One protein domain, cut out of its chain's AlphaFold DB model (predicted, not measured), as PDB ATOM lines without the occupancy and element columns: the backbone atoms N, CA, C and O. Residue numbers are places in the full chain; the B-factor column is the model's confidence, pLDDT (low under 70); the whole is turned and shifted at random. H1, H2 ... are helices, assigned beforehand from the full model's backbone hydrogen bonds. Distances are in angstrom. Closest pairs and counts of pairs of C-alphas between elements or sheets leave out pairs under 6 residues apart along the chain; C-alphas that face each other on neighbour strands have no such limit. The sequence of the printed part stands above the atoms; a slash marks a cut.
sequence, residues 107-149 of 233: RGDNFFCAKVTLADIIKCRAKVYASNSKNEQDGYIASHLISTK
ATOM      1  N   ARG A 107     286.081 331.231 367.398       39.16
ATOM      2  CA  ARG A 107     285.196 332.371 367.133       39.16
ATOM      3  C   ARG A 107     283.826 331.834 366.706       39.16
ATOM      4  O   ARG A 107     283.522 331.764 365.520       39.16
ATOM      5  N   GLY A 108     283.023 331.397 367.675       47.34
ATOM      6  CA  GLY A 108     281.612 331.054 367.478       47.34
ATOM      7  C   GLY A 108     281.114 329.899 368.351       47.34
ATOM      8  O   GLY A 108     281.839 328.942 368.607       47.34
ATOM      9  N   ASP A 109     279.830 329.948 368.719       52.47
ATOM     10  CA  ASP A 109     279.108 329.000 369.603       52.47
ATOM     11  C   ASP A 109     278.950 327.564 369.046       52.47
ATOM     12  O   ASP A 109     278.116 326.761 369.491       52.47
ATOM     13  N   ASN A 110     279.694 327.231 367.994       44.66
ATOM     14  CA  ASN A 110     279.548 325.987 367.247       44.66
ATOM     15  C   ASN A 110     280.584 324.931 367.610       44.66
ATOM     16  O   ASN A 110     280.322 323.756 367.368       44.66
ATOM     17  N   PHE A 111     281.693 325.326 368.234       44.12
ATOM     18  CA  PHE A 111     282.747 324.414 368.658       44.12
ATOM     19  C   PHE A 111     283.005 324.608 370.152       44.12
ATOM     20  O   PHE A 111     283.318 325.708 370.603       44.12
ATOM     21  N   PHE A 112     282.836 323.539 370.929       51.38
ATOM     22  CA  PHE A 112     283.110 323.533 372.363       51.38
ATOM     23  C   PHE A 112     284.374 322.713 372.616       51.38
ATOM     24  O   PHE A 112     284.371 321.502 372.416       51.38
ATOM     25  N   CYS A 113     285.436 323.362 373.093       54.31
ATOM     26  CA  CYS A 113     286.574 322.662 373.681       54.31
ATOM     27  C   CYS A 113     286.145 322.135 375.060       54.31
ATOM     28  O   CYS A 113     286.022 322.919 376.002       54.31
ATOM     29  N   ALA A 114     285.878 320.831 375.191       59.94
ATOM     30  CA  ALA A 114     285.724 320.221 376.512       59.94
ATOM     31  C   ALA A 114     287.114 319.869 377.059       59.94
ATOM     32  O   ALA A 114     287.921 319.251 376.364       59.94
ATOM     33  N   LYS A 115     287.405 320.280 378.298       64.88
ATOM     34  CA  LYS A 115     288.648 319.910 378.984       64.88
ATOM     35  C   LYS A 115     288.446 318.530 379.608       64.88
ATOM     36  O   LYS A 115     287.574 318.380 380.457       64.88
ATOM     37  N   VAL A 116     289.251 317.551 379.206       69.88
ATOM     38  CA  VAL A 116     289.420 316.298 379.957       69.88
ATOM     39  C   VAL A 116     290.541 316.531 380.955       69.88
ATOM     40  O   VAL A 116     291.617 316.996 380.570       69.88
ATOM     41  N   THR A 117     290.294 316.281 382.239       72.94
ATOM     42  CA  THR A 117     291.348 316.417 383.248       72.94
ATOM     43  C   THR A 117     292.182 315.141 383.323       72.94
ATOM     44  O   THR A 117     291.699 314.049 383.019       72.94
ATOM     45  N   LEU A 118     293.433 315.252 383.779       73.69
ATOM     46  CA  LEU A 118     294.275 314.079 384.024       73.69
ATOM     47  C   LEU A 118     293.618 313.114 385.027       73.69
ATOM     48  O   LEU A 118     293.700 311.902 384.860       73.69
ATOM     49  N   ALA A 119     292.899 313.641 386.022       72.19
ATOM     50  CA  ALA A 119     292.154 312.834 386.984       72.19
ATOM     51  C   ALA A 119     291.078 311.960 386.314       72.19
ATOM     52  O   ALA A 119     290.886 310.813 386.721       72.19
ATOM     53  N   ASP A 120     290.401 312.461 385.276       74.75
ATOM     54  CA  ASP A 120     289.405 311.690 384.518       74.75
ATOM     55  C   ASP A 120     290.064 310.565 383.710       74.75
ATOM     56  O   ASP A 120     289.565 309.438 383.685       74.75
ATOM     57  N   ILE A 121     291.230 310.840 383.116       78.50
ATOM     58  CA  ILE A 121     292.026 309.834 382.397       78.50
ATOM     59  C   ILE A 121     292.499 308.749 383.365       78.50
ATOM     60  O   ILE A 121     292.325 307.566 383.083       78.50
ATOM     61  N   ILE A 122     293.032 309.129 384.531       79.06
ATOM     62  CA  ILE A 122     293.507 308.181 385.551       79.06
ATOM     63  C   ILE A 122     292.360 307.283 386.033       79.06
ATOM     64  O   ILE A 122     292.528 306.063 386.104       79.06
ATOM     65  N   LYS A 123     291.174 307.850 386.290       84.56
ATOM     66  CA  LYS A 123     289.977 307.077 386.675       84.56
ATOM     67  C   LYS A 123     289.563 306.061 385.611       84.56
ATOM     68  O   LYS A 123     289.064 304.989 385.948       84.56
ATOM     69  N   CYS A 124     289.769 306.376 384.335       83.25
ATOM     70  CA  CYS A 124     289.406 305.513 383.213       83.25
ATOM     71  C   CYS A 124     290.601 304.805 382.562       83.25
ATOM     72  O   CYS A 124     290.431 304.222 381.489       83.25
ATOM     73  N   ARG A 125     291.774 304.777 383.215       87.38
ATOM     74  CA  ARG A 125     293.033 304.286 382.629       87.38
ATOM     75  C   ARG A 125     292.897 302.903 381.999       87.38
ATOM     76  O   ARG A 125     293.310 302.703 380.870       87.38
ATOM     77  N   ALA A 126     292.235 301.973 382.685       88.25
ATOM     78  CA  ALA A 126     292.093 300.602 382.208       88.25
ATOM     79  C   ALA A 126     291.301 300.518 380.895       88.25
ATOM     80  O   ALA A 126     291.559 299.637 380.092       88.25
ATOM     81  N   LYS A 127     290.351 301.433 380.671       86.88
ATOM     82  CA  LYS A 127     289.534 301.469 379.451       86.88
ATOM     83  C   LYS A 127     290.214 302.251 378.336       86.88
ATOM     84  O   LYS A 127     290.158 301.822 377.194       86.88
ATOM     85  N   VAL A 128     290.870 303.363 378.676       85.06
ATOM     86  CA  VAL A 128     291.651 304.157 377.717       85.06
ATOM     87  C   VAL A 128     292.786 303.302 377.159       85.06
ATOM     88  O   VAL A 128     292.899 303.164 375.953       85.06
ATOM     89  N   TYR A 129     293.570 302.655 378.023       85.31
ATOM     90  CA  TYR A 129     294.737 301.863 377.627       85.31
ATOM     91  C   TYR A 129     294.426 300.399 377.287       85.31
ATOM     92  O   TYR A 129     295.349 299.638 377.021       85.31
ATOM     93  N   ALA A 130     293.151 299.988 377.271       88.25
ATOM     94  CA  ALA A 130     292.769 298.687 376.711       88.25
ATOM     95  C   ALA A 130     292.955 298.645 375.186       88.25
ATOM     96  O   ALA A 130     293.126 297.573 374.613       88.25
ATOM     97  N   SER A 131     292.909 299.809 374.536       89.19
ATOM     98  CA  SER A 131     293.160 299.945 373.108       89.19
ATOM     99  C   SER A 131     294.651 300.001 372.803       89.19
ATOM    100  O   SER A 131     295.404 300.752 373.427       89.19
ATOM    101  N   ASN A 132     295.060 299.250 371.782       84.00
ATOM    102  CA  ASN A 132     296.457 299.156 371.359       84.00
ATOM    103  C   ASN A 132     296.885 300.327 370.467       84.00
ATOM    104  O   ASN A 132     298.068 300.657 370.409       84.00
ATOM    105  N   SER A 133     295.940 300.955 369.757       85.12
ATOM    106  CA  SER A 133     296.241 302.060 368.851       85.12
ATOM    107  C   SER A 133     295.927 303.406 369.493       85.12
ATOM    108  O   SER A 133     294.881 303.600 370.111       85.12
ATOM    109  N   LYS A 134     296.822 304.377 369.301       80.81
ATOM    110  CA  LYS A 134     296.621 305.747 369.787       80.81
ATOM    111  C   LYS A 134     295.305 306.351 369.279       80.81
ATOM    112  O   LYS A 134     294.604 307.004 370.038       80.81
ATOM    113  N   ASN A 135     294.937 306.073 368.030       76.00
ATOM    114  CA  ASN A 135     293.700 306.577 367.433       76.00
ATOM    115  C   ASN A 135     292.451 306.063 368.165       76.00
ATOM    116  O   ASN A 135     291.497 306.814 368.356       76.00
ATOM    117  N   GLU A 136     292.451 304.805 368.610       77.06
ATOM    118  CA  GLU A 136     291.358 304.259 369.418       77.06
ATOM    119  C   GLU A 136     291.330 304.850 370.829       77.06
ATOM    120  O   GLU A 136     290.250 305.154 371.335       77.06
ATOM    121  N   GLN A 137     292.498 305.061 371.447       81.69
ATOM    122  CA  GLN A 137     292.599 305.715 372.757       81.69
ATOM    123  C   GLN A 137     292.037 307.141 372.690       81.69
ATOM    124  O   GLN A 137     291.195 307.527 373.503       81.69
ATOM    125  N   ASP A 138     292.437 307.896 371.669       80.44
ATOM    126  CA  ASP A 138     291.970 309.256 371.414       80.44
ATOM    127  C   ASP A 138     290.468 309.272 371.098       80.44
ATOM    128  O   ASP A 138     289.728 310.108 371.621       80.44
ATOM    129  N   GLY A 139     289.990 308.299 370.315       76.62
ATOM    130  CA  GLY A 139     288.570 308.096 370.037       76.62
ATOM    131  C   GLY A 139     287.761 307.792 371.298       76.62
ATOM    132  O   GLY A 139     286.674 308.347 371.479       76.62
ATOM    133  N   TYR A 140     288.291 306.976 372.212       81.81
ATOM    134  CA  TYR A 140     287.660 306.688 373.499       81.81
ATOM    135  C   TYR A 140     287.571 307.945 374.363       81.81
ATOM    136  O   TYR A 140     286.492 308.281 374.857       81.81
ATOM    137  N   ILE A 141     288.675 308.683 374.496       81.69
ATOM    138  CA  ILE A 141     288.716 309.946 375.242       81.69
ATOM    139  C   ILE A 141     287.695 310.930 374.653       81.69
ATOM    140  O   ILE A 141     286.906 311.519 375.396       81.69
ATOM    141  N   ALA A 142     287.639 311.059 373.328       77.06
ATOM    142  CA  ALA A 142     286.739 311.985 372.650       77.06
ATOM    143  C   ALA A 142     285.255 311.613 372.740       77.06
ATOM    144  O   ALA A 142     284.398 312.493 372.778       77.06
ATOM    145  N   SER A 143     284.934 310.322 372.775       72.50
ATOM    146  CA  SER A 143     283.545 309.850 372.821       72.50
ATOM    147  C   SER A 143     283.007 309.694 374.245       72.50
ATOM    148  O   SER A 143     281.814 309.906 374.465       72.50
ATOM    149  N   HIS A 144     283.861 309.339 375.209       72.19
ATOM    150  CA  HIS A 144     283.436 308.951 376.558       72.19
ATOM    151  C   HIS A 144     283.852 309.936 377.658       72.19
ATOM    152  O   HIS A 144     283.143 310.033 378.659       72.19
ATOM    153  N   LEU A 145     284.969 310.660 377.499       75.81
ATOM    154  CA  LEU A 145     285.472 311.599 378.518       75.81
ATOM    155  C   LEU A 145     285.214 313.060 378.152       75.81
ATOM    156  O   LEU A 145     284.871 313.869 379.015       75.81
ATOM    157  N   ILE A 146     285.314 313.408 376.869       72.56
ATOM    158  CA  ILE A 146     284.834 314.691 376.361       72.56
ATOM    159  C   ILE A 146     283.311 314.617 376.384       72.56
ATOM    160  O   ILE A 146     282.674 314.054 375.494       72.56
ATOM    161  N   SER A 147     282.709 315.194 377.427       53.31
ATOM    162  CA  SER A 147     281.277 315.460 377.442       53.31
ATOM    163  C   SER A 147     280.978 316.451 376.319       53.31
ATOM    164  O   SER A 147     280.971 317.669 376.506       53.31
ATOM    165  N   THR A 148     280.728 315.934 375.116       50.75
ATOM    166  CA  THR A 148     279.907 316.660 374.161       50.75
ATOM    167  C   THR A 148     278.605 316.883 374.913       50.75
ATOM    168  O   THR A 148     277.942 315.925 375.319       50.75
ATOM    169  N   LYS A 149     278.290 318.145 375.248       43.38
ATOM    170  CA  LYS A 149     276.973 318.482 375.799       43.38
ATOM    171  C   LYS A 149     275.979 317.693 374.965       43.38
ATOM    172  O   LYS A 149     275.964 317.892 373.748       43.38
TER     173      LYS A 149
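This is residues 107 to 149 of the 233 residues of an uncharacterized protein of Blattella germanica (UniProt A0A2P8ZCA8). H3, the longest helix, folds back toward H1 in a loose bend of three short helices, with H2 at the turn. A lead without a named element, residues 107 to 117, runs away from H1 and makes much of the length. The printed part has 43 residues with three named helices, in the order H1, H2, H3, and no named strand; the class is all helix. It is loose, with a radius of gyration of the C-alphas of 11.6 A, and elongated, spanning 35 by 21 by 14 A.

H3, residues 134 to 145, is 15.3 A long and ends at C-alpha 145 (285.472, 311.599, 378.518). H2 is residues 125 to 128, 5.1 A. H1, residues 118 to 123, 8.6 A, begins at C-alpha 118 (294.275, 314.079, 384.024).

H3 only just touches H2, with residues 137 to 141 alone and 3 pairs of C-alphas within 8 A; the closest C-alphas, of Val 128 and Gln 137, are 5.3 A apart. H3 only just touches H1, with residues 141 to 145 alone and 3 such pairs; the closest C-alphas, of Asp 120 and Leu 145, are 7.2 A apart. Their lines are about perpendicular, at 87 degrees. H1 and H2 are close but not clearly touching, C-alphas 121 and 128 being the closest at 7.4 A. In H1 and H3 every O i to N i+4 pair is within hydrogen-bond range; H2 is too short for such a pair.

The C-alphas farthest apart, of Arg 107 and Ala 126, are 35.8 A apart. The printed part has no cut, and both links are tight. Mean pLDDT of the printed part is 71.6, with residues 107 to 116 and 147 to 149 under 70.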